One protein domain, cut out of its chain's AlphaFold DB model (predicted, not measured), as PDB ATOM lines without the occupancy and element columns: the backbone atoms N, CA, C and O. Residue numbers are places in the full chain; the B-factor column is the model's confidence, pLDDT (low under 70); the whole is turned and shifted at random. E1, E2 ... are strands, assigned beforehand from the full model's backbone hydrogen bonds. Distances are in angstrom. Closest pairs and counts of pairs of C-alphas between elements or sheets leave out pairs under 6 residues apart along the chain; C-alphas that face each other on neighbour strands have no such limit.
ATOM      1  N   ARG A  95     -31.024  -5.108 -44.786       91.81
ATOM      2  CA  ARG A  95     -29.565  -5.094 -44.908       91.81
ATOM      3  C   ARG A  95     -28.995  -6.399 -44.380       91.81
ATOM      4  O   ARG A  95     -29.467  -6.909 -43.365       91.81
ATOM      5  N   THR A  96     -27.956  -6.908 -45.037       93.44
ATOM      6  CA  THR A  96     -27.127  -7.971 -44.458       93.44
ATOM      7  C   THR A  96     -26.256  -7.359 -43.370       93.44
ATOM      8  O   THR A  96     -25.469  -6.453 -43.635       93.44
ATOM      9  N   CYS A  97     -26.400  -7.868 -42.156       95.75
ATOM     10  CA  CYS A  97     -25.607  -7.507 -40.996       95.75
ATOM     11  C   CYS A  97     -24.626  -8.632 -40.677       95.75
ATOM     12  O   CYS A  97     -25.017  -9.803 -40.658       95.75
ATOM     13  N   TYR A  98     -23.386  -8.271 -40.367       96.12
ATOM     14  CA  TYR A  98     -22.309  -9.176 -39.965       96.12
ATOM     15  C   TYR A  98     -22.046  -8.994 -38.476       96.12
ATOM     16  O   TYR A  98     -22.077  -7.864 -37.994       96.12
ATOM     17  N   ALA A  99     -21.846 -10.085 -37.737       95.12
ATOM     18  CA  ALA A  99     -21.497 -10.002 -36.324       95.12
ATOM     19  C   ALA A  99     -20.152  -9.275 -36.156       95.12
ATOM     20  O   ALA A  99     -19.203  -9.573 -36.874       95.12
ATOM     21  N   ASP A 100     -20.124  -8.335 -35.217       93.00
ATOM     22  CA  ASP A 100     -19.016  -7.431 -34.893       93.00
ATOM     23  C   ASP A 100     -18.876  -7.504 -33.364       93.00
ATOM     24  O   ASP A 100     -19.698  -6.948 -32.621       93.00
ATOM     25  N   ALA A 101     -17.972  -8.360 -32.874       89.38
ATOM     26  CA  ALA A 101     -17.984  -8.785 -31.476       89.38
ATOM     27  C   ALA A 101     -17.354  -7.758 -30.529       89.38
ATOM     28  O   ALA A 101     -17.678  -7.778 -29.332       89.38
ATOM     29  N   ASP A 102     -16.491  -6.874 -31.034       87.69
ATOM     30  CA  ASP A 102     -15.837  -5.831 -30.243       87.69
ATOM     31  C   ASP A 102     -16.339  -4.397 -30.504       87.69
ATOM     32  O   ASP A 102     -16.245  -3.551 -29.602       87.69
ATOM     33  N   GLY A 103     -17.041  -4.172 -31.618       88.62
ATOM     34  CA  GLY A 103     -17.829  -2.979 -31.911       88.62
ATOM     35  C   GLY A 103     -17.110  -1.907 -32.731       88.62
ATOM     36  O   GLY A 103     -17.491  -0.734 -32.611       88.62
ATOM     37  N   ASP A 104     -16.078  -2.256 -33.502       85.81
ATOM     38  CA  ASP A 104     -15.304  -1.306 -34.316       85.81
ATOM     39  C   ASP A 104     -15.901  -1.007 -35.707       85.81
ATOM     40  O   ASP A 104     -15.546  -0.002 -36.337       85.81
ATOM     41  N   GLY A 105     -16.884  -1.799 -36.146       89.56
ATOM     42  CA  GLY A 105     -17.552  -1.670 -37.440       89.56
ATOM     43  C   GLY A 105     -16.984  -2.556 -38.554       89.56
ATOM     44  O   GLY A 105     -17.473  -2.466 -39.690       89.56
ATOM     45  N   PHE A 106     -16.012  -3.412 -38.257       90.06
ATOM     46  CA  PHE A 106     -15.528  -4.498 -39.104       90.06
ATOM     47  C   PHE A 106     -16.030  -5.845 -38.554       90.06
ATOM     48  O   PHE A 106     -16.760  -5.901 -37.568       90.06
ATOM     49  N   ALA A 107     -15.768  -6.932 -39.277       92.62
ATOM     50  CA  ALA A 107     -16.239  -8.264 -38.910       92.62
ATOM     51  C   ALA A 107     -15.229  -9.332 -39.336       92.62
ATOM     52  O   ALA A 107     -14.535  -9.175 -40.353       92.62
ATOM     53  N   ALA A 108     -15.166 -10.446 -38.602       89.75
ATOM     54  CA  ALA A 108     -14.354 -11.589 -39.001       89.75
ATOM     55  C   ALA A 108     -14.802 -12.191 -40.348       89.75
ATOM     56  O   ALA A 108     -15.969 -12.150 -40.743       89.75
ATOM     57  N   ALA A 109     -13.869 -12.848 -41.042       89.88
ATOM     58  CA  ALA A 109     -14.125 -13.487 -42.339       89.88
ATOM     59  C   ALA A 109     -15.196 -14.601 -42.307       89.88
ATOM     60  O   ALA A 109     -15.755 -14.943 -43.350       89.88
ATOM     61  N   ASP A 110     -15.464 -15.192 -41.138       89.81
ATOM     62  CA  ASP A 110     -16.517 -16.184 -40.898       89.81
ATOM     63  C   ASP A 110     -17.612 -15.694 -39.931       89.81
ATOM     64  O   ASP A 110     -18.349 -16.510 -39.365       89.81
ATOM     65  N   ALA A 111     -17.756 -14.371 -39.782       93.19
ATOM     66  CA  ALA A 111     -18.793 -13.742 -38.972       93.19
ATOM     67  C   ALA A 111     -20.200 -14.263 -39.310       93.19
ATOM     68  O   ALA A 111     -20.566 -14.498 -40.468       93.19
ATOM     69  N   ALA A 112     -21.022 -14.429 -38.272       94.88
ATOM     70  CA  ALA A 112     -22.423 -14.787 -38.444       94.88
ATOM     71  C   ALA A 112     -23.171 -13.670 -39.184       94.88
ATOM     72  O   ALA A 112     -22.865 -12.494 -38.999       94.88
ATOM     73  N   THR A 113     -24.181 -14.034 -39.978       96.25
ATOM     74  CA  THR A 113     -25.021 -13.074 -40.702       96.25
ATOM     75  C   THR A 113     -26.469 -13.087 -40.219       96.25
ATOM     76  O   THR A 113     -27.010 -14.130 -39.836       96.25
ATOM     77  N   MET A 114     -27.110 -11.921 -40.262       94.06
ATOM     78  CA  MET A 114     -28.560 -11.762 -40.130       94.06
ATOM     79  C   MET A 114     -29.058 -10.677 -41.086       94.06
ATOM     80  O   MET A 114     -28.276  -9.832 -41.508       94.06
ATOM     81  N   ASN A 115     -30.352 -10.686 -41.400       91.81
ATOM     82  CA  ASN A 115     -30.981  -9.619 -42.174       91.81
ATOM     83  C   ASN A 115     -31.850  -8.775 -41.238       91.81
ATOM     84  O   ASN A 115     -32.646  -9.340 -40.487       91.81
ATOM     85  N   ASP A 116     -31.691  -7.453 -41.281       91.75
ATOM     86  CA  ASP A 116     -32.459  -6.498 -40.472       91.75
ATOM     87  C   ASP A 116     -32.526  -5.129 -41.178       91.75
ATOM     88  O   ASP A 116     -31.741  -4.831 -42.077       91.75
ATOM     89  N   CYS A 117     -33.448  -4.267 -40.765       90.88
ATOM     90  CA  CYS A 117     -33.649  -2.921 -41.315       90.88
ATOM     91  C   CYS A 117     -32.529  -1.943 -40.928       90.88
ATOM     92  O   CYS A 117     -32.252  -0.955 -41.616       90.88
ATOM     93  N   SER A 118     -31.890  -2.221 -39.796       91.81
ATOM     94  CA  SER A 118     -30.720  -1.524 -39.276       91.81
ATOM     95  C   SER A 118     -29.951  -2.494 -38.397       91.81
ATOM     96  O   SER A 118     -30.563  -3.111 -37.524       91.81
ATOM     97  N   CYS A 119     -28.636  -2.606 -38.573       92.56
ATOM     98  CA  CYS A 119     -27.873  -3.567 -37.788       92.56
ATOM     99  C   CYS A 119     -27.898  -3.220 -36.285       92.56
ATOM    100  O   CYS A 119     -27.663  -2.064 -35.911       92.56
ATOM    101  N   PRO A 120     -28.235  -4.185 -35.406       92.69
ATOM    102  CA  PRO A 120     -28.269  -3.952 -33.968       92.69
ATOM    103  C   PRO A 120     -26.852  -3.816 -33.392       92.69
ATOM    104  O   PRO A 120     -25.863  -4.155 -34.028       92.69
ATOM    105  N   THR A 121     -26.726  -3.327 -32.156       91.94
ATOM    106  CA  THR A 121     -25.415  -3.186 -31.495       91.94
ATOM    107  C   THR A 121     -24.670  -4.527 -31.421       91.94
ATOM    108  O   THR A 121     -25.250  -5.513 -30.961       91.94
ATOM    109  N   GLY A 122     -23.394  -4.539 -31.823       91.06
ATOM    110  CA  GLY A 122     -22.590  -5.756 -32.007       91.06
ATOM    111  C   GLY A 122     -22.721  -6.381 -33.405       91.06
ATOM    112  O   GLY A 122     -22.515  -7.584 -33.563       91.06
ATOM    113  N   TRP A 123     -23.171  -5.591 -34.386       94.94
ATOM    114  CA  TRP A 123     -23.276  -5.968 -35.793       94.94
ATOM    115  C   TRP A 123     -22.961  -4.769 -36.695       94.94
ATOM    116  O   TRP A 123     -23.354  -3.639 -36.390       94.94
ATOM    117  N   THR A 124     -22.339  -5.031 -37.844       94.00
ATOM    118  CA  THR A 124     -21.961  -4.033 -38.854       94.00
ATOM    119  C   THR A 124     -22.610  -4.298 -40.219       94.00
ATOM    120  O   THR A 124     -23.006  -5.419 -40.532       94.00
ATOM    121  N   GLU A 125     -22.707  -3.251 -41.043       94.19
ATOM    122  CA  GLU A 125     -23.105  -3.313 -42.465       94.19
ATOM    123  C   GLU A 125     -21.890  -3.499 -43.401       94.19
ATOM    124  O   GLU A 125     -22.054  -3.655 -44.611       94.19
ATOM    125  N   THR A 126     -20.665  -3.465 -42.864       91.69
ATOM    126  CA  THR A 126     -19.425  -3.681 -43.620       91.69
ATOM    127  C   THR A 126     -19.282  -5.160 -43.982       91.69
ATOM    128  O   THR A 126     -19.113  -5.997 -43.099       91.69
ATOM    129  N   GLU A 127     -19.307  -5.503 -45.276       92.44
ATOM    130  CA  GLU A 127     -19.006  -6.876 -45.699       92.44
ATOM    131  C   GLU A 127     -17.524  -7.221 -45.416       92.44
ATOM    132  O   GLU A 127     -16.644  -6.459 -45.834       92.44
ATOM    133  N   PRO A 128     -17.214  -8.381 -44.797       90.50
ATOM    134  CA  PRO A 128     -15.846  -8.808 -44.501       90.50
ATOM    135  C   PRO A 128     -15.134  -9.323 -45.767       90.50
ATOM    136  O   PRO A 128     -14.942 -10.522 -45.982       90.50
ATOM    137  N   VAL A 129     -14.754  -8.390 -46.641       87.38
ATOM    138  CA  VAL A 129     -13.995  -8.629 -47.881       87.38
ATOM    139  C   VAL A 129     -12.486  -8.433 -47.676       87.38
ATOM    140  O   VAL A 129     -12.043  -7.879 -46.677       87.38
ATOM    141  N   GLU A 130     -11.660  -8.868 -48.632       80.94
ATOM    142  CA  GLU A 130     -10.204  -8.648 -48.587       80.94
ATOM    143  C   GLU A 130      -9.876  -7.146 -48.428       80.94
ATOM    144  O   GLU A 130     -10.264  -6.330 -49.264       80.94
ATOM    145  N   GLY A 131      -9.185  -6.785 -47.340       70.44
ATOM    146  CA  GLY A 131      -8.919  -5.390 -46.955       70.44
ATOM    147  C   GLY A 131      -9.998  -4.719 -46.087       70.44
ATOM    148  O   GLY A 131      -9.855  -3.540 -45.782       70.44
ATOM    149  N   ALA A 132     -11.044  -5.446 -45.684       75.81
ATOM    150  CA  ALA A 132     -12.074  -5.035 -44.718       75.81
ATOM    151  C   ALA A 132     -12.486  -6.183 -43.762       75.81
ATOM    152  O   ALA A 132     -13.533  -6.125 -43.124       75.81
ATOM    153  N   ILE A 133     -11.672  -7.241 -43.680       84.75
ATOM    154  CA  ILE A 133     -11.783  -8.299 -42.670       84.75
ATOM    155  C   ILE A 133     -11.085  -7.813 -41.404       84.75
ATOM    156  O   ILE A 133      -9.911  -7.445 -41.462       84.75
ATOM    157  N   ASP A 134     -11.797  -7.863 -40.285       83.94
ATOM    158  CA  ASP A 134     -11.237  -7.673 -38.951       83.94
ATOM    159  C   ASP A 134     -10.180  -8.759 -38.650       83.94
ATOM    160  O   ASP A 134     -10.377  -9.946 -38.945       83.94
ATOM    161  N   CYS A 135      -9.032  -8.354 -38.099       79.25
ATOM    162  CA  CYS A 135      -7.968  -9.273 -37.708       79.25
ATOM    163  C   CYS A 135      -7.994  -9.686 -36.224       79.25
ATOM    164  O   CYS A 135      -7.200 -10.559 -35.852       79.25
ATOM    165  N   ASN A 136      -8.883  -9.125 -35.396       78.31
ATOM    166  CA  ASN A 136      -9.006  -9.412 -33.966       78.31
ATOM    167  C   ASN A 136     -10.429  -9.186 -33.393       78.31
ATOM    168  O   ASN A 136     -10.595  -8.421 -32.447       78.31
ATOM    169  N   ASP A 137     -11.407  -9.966 -33.869       72.06
ATOM    170  CA  ASP A 137     -12.824 -10.003 -33.423       72.06
ATOM    171  C   ASP A 137     -13.012 -10.569 -31.982       72.06
ATOM    172  O   ASP A 137     -13.910 -11.368 -31.695       72.06
ATOM    173  N   ASP A 138     -12.104 -10.242 -31.049       70.75
ATOM    174  CA  ASP A 138     -12.167 -10.593 -29.625       70.75
ATOM    175  C   ASP A 138     -12.038  -9.332 -28.740       70.75
ATOM    176  O   ASP A 138     -10.922  -8.855 -28.484       70.75
ATOM    177  N   PRO A 139     -13.139  -8.844 -28.129       66.00
ATOM    178  CA  PRO A 139     -13.112  -7.680 -27.237       66.00
ATOM    179  C   PRO A 139     -12.240  -7.855 -25.981       66.00
ATOM    180  O   PRO A 139     -12.018  -6.890 -25.243       66.00
ATOM    181  N   ALA A 140     -11.762  -9.068 -25.679       66.19
ATOM    182  CA  ALA A 140     -10.814  -9.324 -24.598       66.19
ATOM    183  C   ALA A 140      -9.335  -9.232 -25.030       66.19
ATOM    184  O   ALA A 140      -8.463  -9.154 -24.158       66.19
ATOM    185  N   ALA A 141      -9.038  -9.221 -26.333       59.56
ATOM    186  CA  ALA A 141      -7.693  -9.319 -26.903       59.56
ATOM    187  C   ALA A 141      -7.079  -7.957 -27.298       59.56
ATOM    188  O   ALA A 141      -6.280  -7.890 -28.225       59.56
ATOM    189  N   ALA A 142      -7.413  -6.909 -26.534       55.66
ATOM    190  CA  ALA A 142      -7.054  -5.486 -26.687       55.66
ATOM    191  C   ALA A 142      -8.039  -4.575 -27.465       55.66
ATOM    192  O   ALA A 142      -7.895  -3.360 -27.353       55.66
ATOM    193  N   GLY A 143      -9.127  -5.123 -28.025       55.12
ATOM    194  CA  GLY A 143     -10.378  -4.404 -28.345       55.12
ATOM    195  C   GLY A 143     -10.374  -3.518 -29.600       55.12
ATOM    196  O   GLY A 143      -9.314  -3.273 -30.161       55.12
ATOM    197  N   GLY A 144     -11.568  -3.026 -29.963       63.84
ATOM    198  CA  GLY A 144     -11.986  -2.478 -31.273       63.84
ATOM    199  C   GLY A 144     -11.223  -1.297 -31.867       63.84
ATOM    200  O   GLY A 144     -11.765  -0.215 -32.104       63.84
ATOM    201  N   ASP A 145      -9.940  -1.518 -32.093       70.19
ATOM    202  CA  ASP A 145      -9.002  -0.692 -32.831       70.19
ATOM    203  C   ASP A 145      -8.175  -1.563 -33.811       70.19
ATOM    204  O   ASP A 145      -7.224  -1.054 -34.394       70.19
ATOM    205  N   PHE A 146      -8.516  -2.848 -34.008       76.81
ATOM    206  CA  PHE A 146      -7.732  -3.849 -34.758       76.81
ATOM    207  C   PHE A 146      -8.294  -4.160 -36.152       76.81
ATOM    208  O   PHE A 146      -8.504  -5.314 -36.525       76.81
ATOM    209  N   TYR A 147      -8.489  -3.120 -36.952       75.44
ATOM    210  CA  TYR A 147      -9.107  -3.225 -38.270       75.44
ATOM    211  C   TYR A 147      -8.207  -2.705 -39.402       75.44
ATOM    212  O   TYR A 147      -7.340  -1.852 -39.183       75.44
ATOM    213  N   PRO A 148      -8.418  -3.152 -40.656       74.88
ATOM    214  CA  PRO A 148      -7.648  -2.684 -41.804       74.88
ATOM    215  C   PRO A 148      -7.634  -1.155 -41.941       74.88
ATOM    216  O   PRO A 148      -8.655  -0.512 -42.194       74.88
ATOM    217  N   GLY A 149      -6.445  -0.564 -41.806       70.81
ATOM    218  CA  GLY A 149      -6.262   0.889 -41.874       70.81
ATOM    219  C   GLY A 149      -6.658   1.663 -40.608       70.81
ATOM    220  O   GLY A 149      -6.797   2.889 -40.682       70.81
ATOM    221  N   ALA A 150      -6.813   0.991 -39.464       73.94
ATOM    222  CA  ALA A 150      -6.918   1.648 -38.166       73.94
ATOM    223  C   ALA A 150      -5.717   2.578 -37.901       73.94
ATOM    224  O   ALA A 150      -4.585   2.267 -38.285       73.94
ATOM    225  N   PRO A 151      -5.919   3.733 -37.238       70.31
ATOM    226  CA  PRO A 151      -4.812   4.561 -36.787       70.31
ATOM    227  C   PRO A 151      -3.985   3.827 -35.729       70.31
ATOM    228  O   PRO A 151      -4.483   3.515 -34.647       70.31
ATOM    229  N   GLU A 152      -2.707   3.615 -36.030       64.88
ATOM    230  CA  GLU A 152      -1.768   2.989 -35.105       64.88
ATOM    231  C   GLU A 152      -1.687   3.713 -33.757       64.88
ATOM    232  O   GLU A 152      -1.651   4.950 -33.679       64.88
ATOM    233  N   ARG A 153      -1.637   2.923 -32.681       64.69
ATOM    234  CA  ARG A 153      -1.501   3.405 -31.305       64.69
ATOM    235  C   ARG A 153      -0.167   2.941 -30.736       64.69
ATOM    236  O   ARG A 153       0.357   1.891 -31.076       64.69
ATOM    237  N   CYS A 154       0.388   3.747 -29.841       64.19
ATOM    238  CA  CYS A 154       1.693   3.498 -29.232       64.19
ATOM    239  C   CYS A 154       1.563   2.539 -28.034       64.19
ATOM    240  O   CYS A 154       1.884   2.907 -26.902       64.19
ATOM    241  N   ASP A 155       0.987   1.358 -28.256       62.94
ATOM    242  CA  ASP A 155       0.699   0.347 -27.227       62.94
ATOM    243  C   ASP A 155       1.405  -1.000 -27.470       62.94
ATOM    244  O   ASP A 155       1.270  -1.921 -26.661       62.94
ATOM    245  N   GLY A 156       2.228  -1.083 -28.522       59.69
ATOM    246  CA  GLY A 156       3.024  -2.261 -28.869       59.69
ATOM    247  C   GLY A 156       2.282  -3.291 -29.726       59.69
ATOM    248  O   GLY A 156       2.819  -4.374 -29.962       59.69
ATOM    249  N   PHE A 157       1.078  -2.968 -30.200       65.06
ATOM    250  CA  PHE A 157       0.317  -3.792 -31.132       65.06
ATOM    251  C   PHE A 157       0.209  -3.110 -32.503       65.06
ATOM    252  O   PHE A 157       0.395  -1.904 -32.617       65.06
ATOM    253  N   ALA A 158      -0.033  -3.902 -33.552       66.75
ATOM    254  CA  ALA A 158      -0.276  -3.399 -34.902       66.75
ATOM    255  C   ALA A 158      -1.777  -3.378 -35.164       66.75
ATOM    256  O   ALA A 158      -2.401  -4.423 -35.369       66.75
ATOM    257  N   ASN A 159      -2.337  -2.182 -35.117       71.81
ATOM    258  CA  ASN A 159      -3.770  -1.950 -35.105       71.81
ATOM    259  C   ASN A 159      -4.345  -1.993 -36.526       71.81
ATOM    260  O   ASN A 159      -5.441  -2.495 -36.734       71.81
ATOM    261  N   GLY A 160      -3.576  -1.573 -37.535       70.94
ATOM    262  CA  GLY A 160      -3.988  -1.538 -38.941       70.94
ATOM    263  C   GLY A 160      -4.108  -2.893 -39.657       70.94
ATOM    264  O   GLY A 160      -4.326  -2.890 -40.872       70.94
TER     265      GLY A 160
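Overview. This is residues 95 to 160 of the 328 residues of an uncharacterized protein of Sandaracinus sp (UniProt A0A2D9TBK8). This is an elongated run of loops with little regular structure: a small two-stranded hairpin, E1 and E2, lies at one end, and the loop around Gly 156 reaches the other. Residues 123 to 124 pair briefly with E1. The printed part has 66 residues, no named helix and two antiparallel strands, E1 then E2; the class is all strand, with 9 residues in named elements. It is compact, with a radius of gyration of the C-alphas of 11.7 A, and spans 38 by 23 by 17 A.

Along the chain. E1, residues 95 to 99, begins at C-alpha 95 (-29.565, -5.094, -44.908) and is 12.8 A long. E2, residues 113 to 116, ends at C-alpha 116 (-32.459, -6.498, -40.472) and is 9.9 A long.

Arrangement. E1 and E2 form a hairpin, antiparallel at 138 degrees between directions. C-alphas 96 and 115 face each other at 4.8 A. N 97 and O 114, 2.8 A apart, are within hydrogen-bond range. Residues 98 to 99 of E1 pair antiparallel with residues 123 to 124.

Size, cuts and confidence. The C-alphas of Cys 117 and Gly 156 are the two farthest apart, 38.7 A. The printed part has no cut. The link from E1 to E2 is long, 13 residues. Model confidence is under 70 at residues 139 to 144 and 152 to 158.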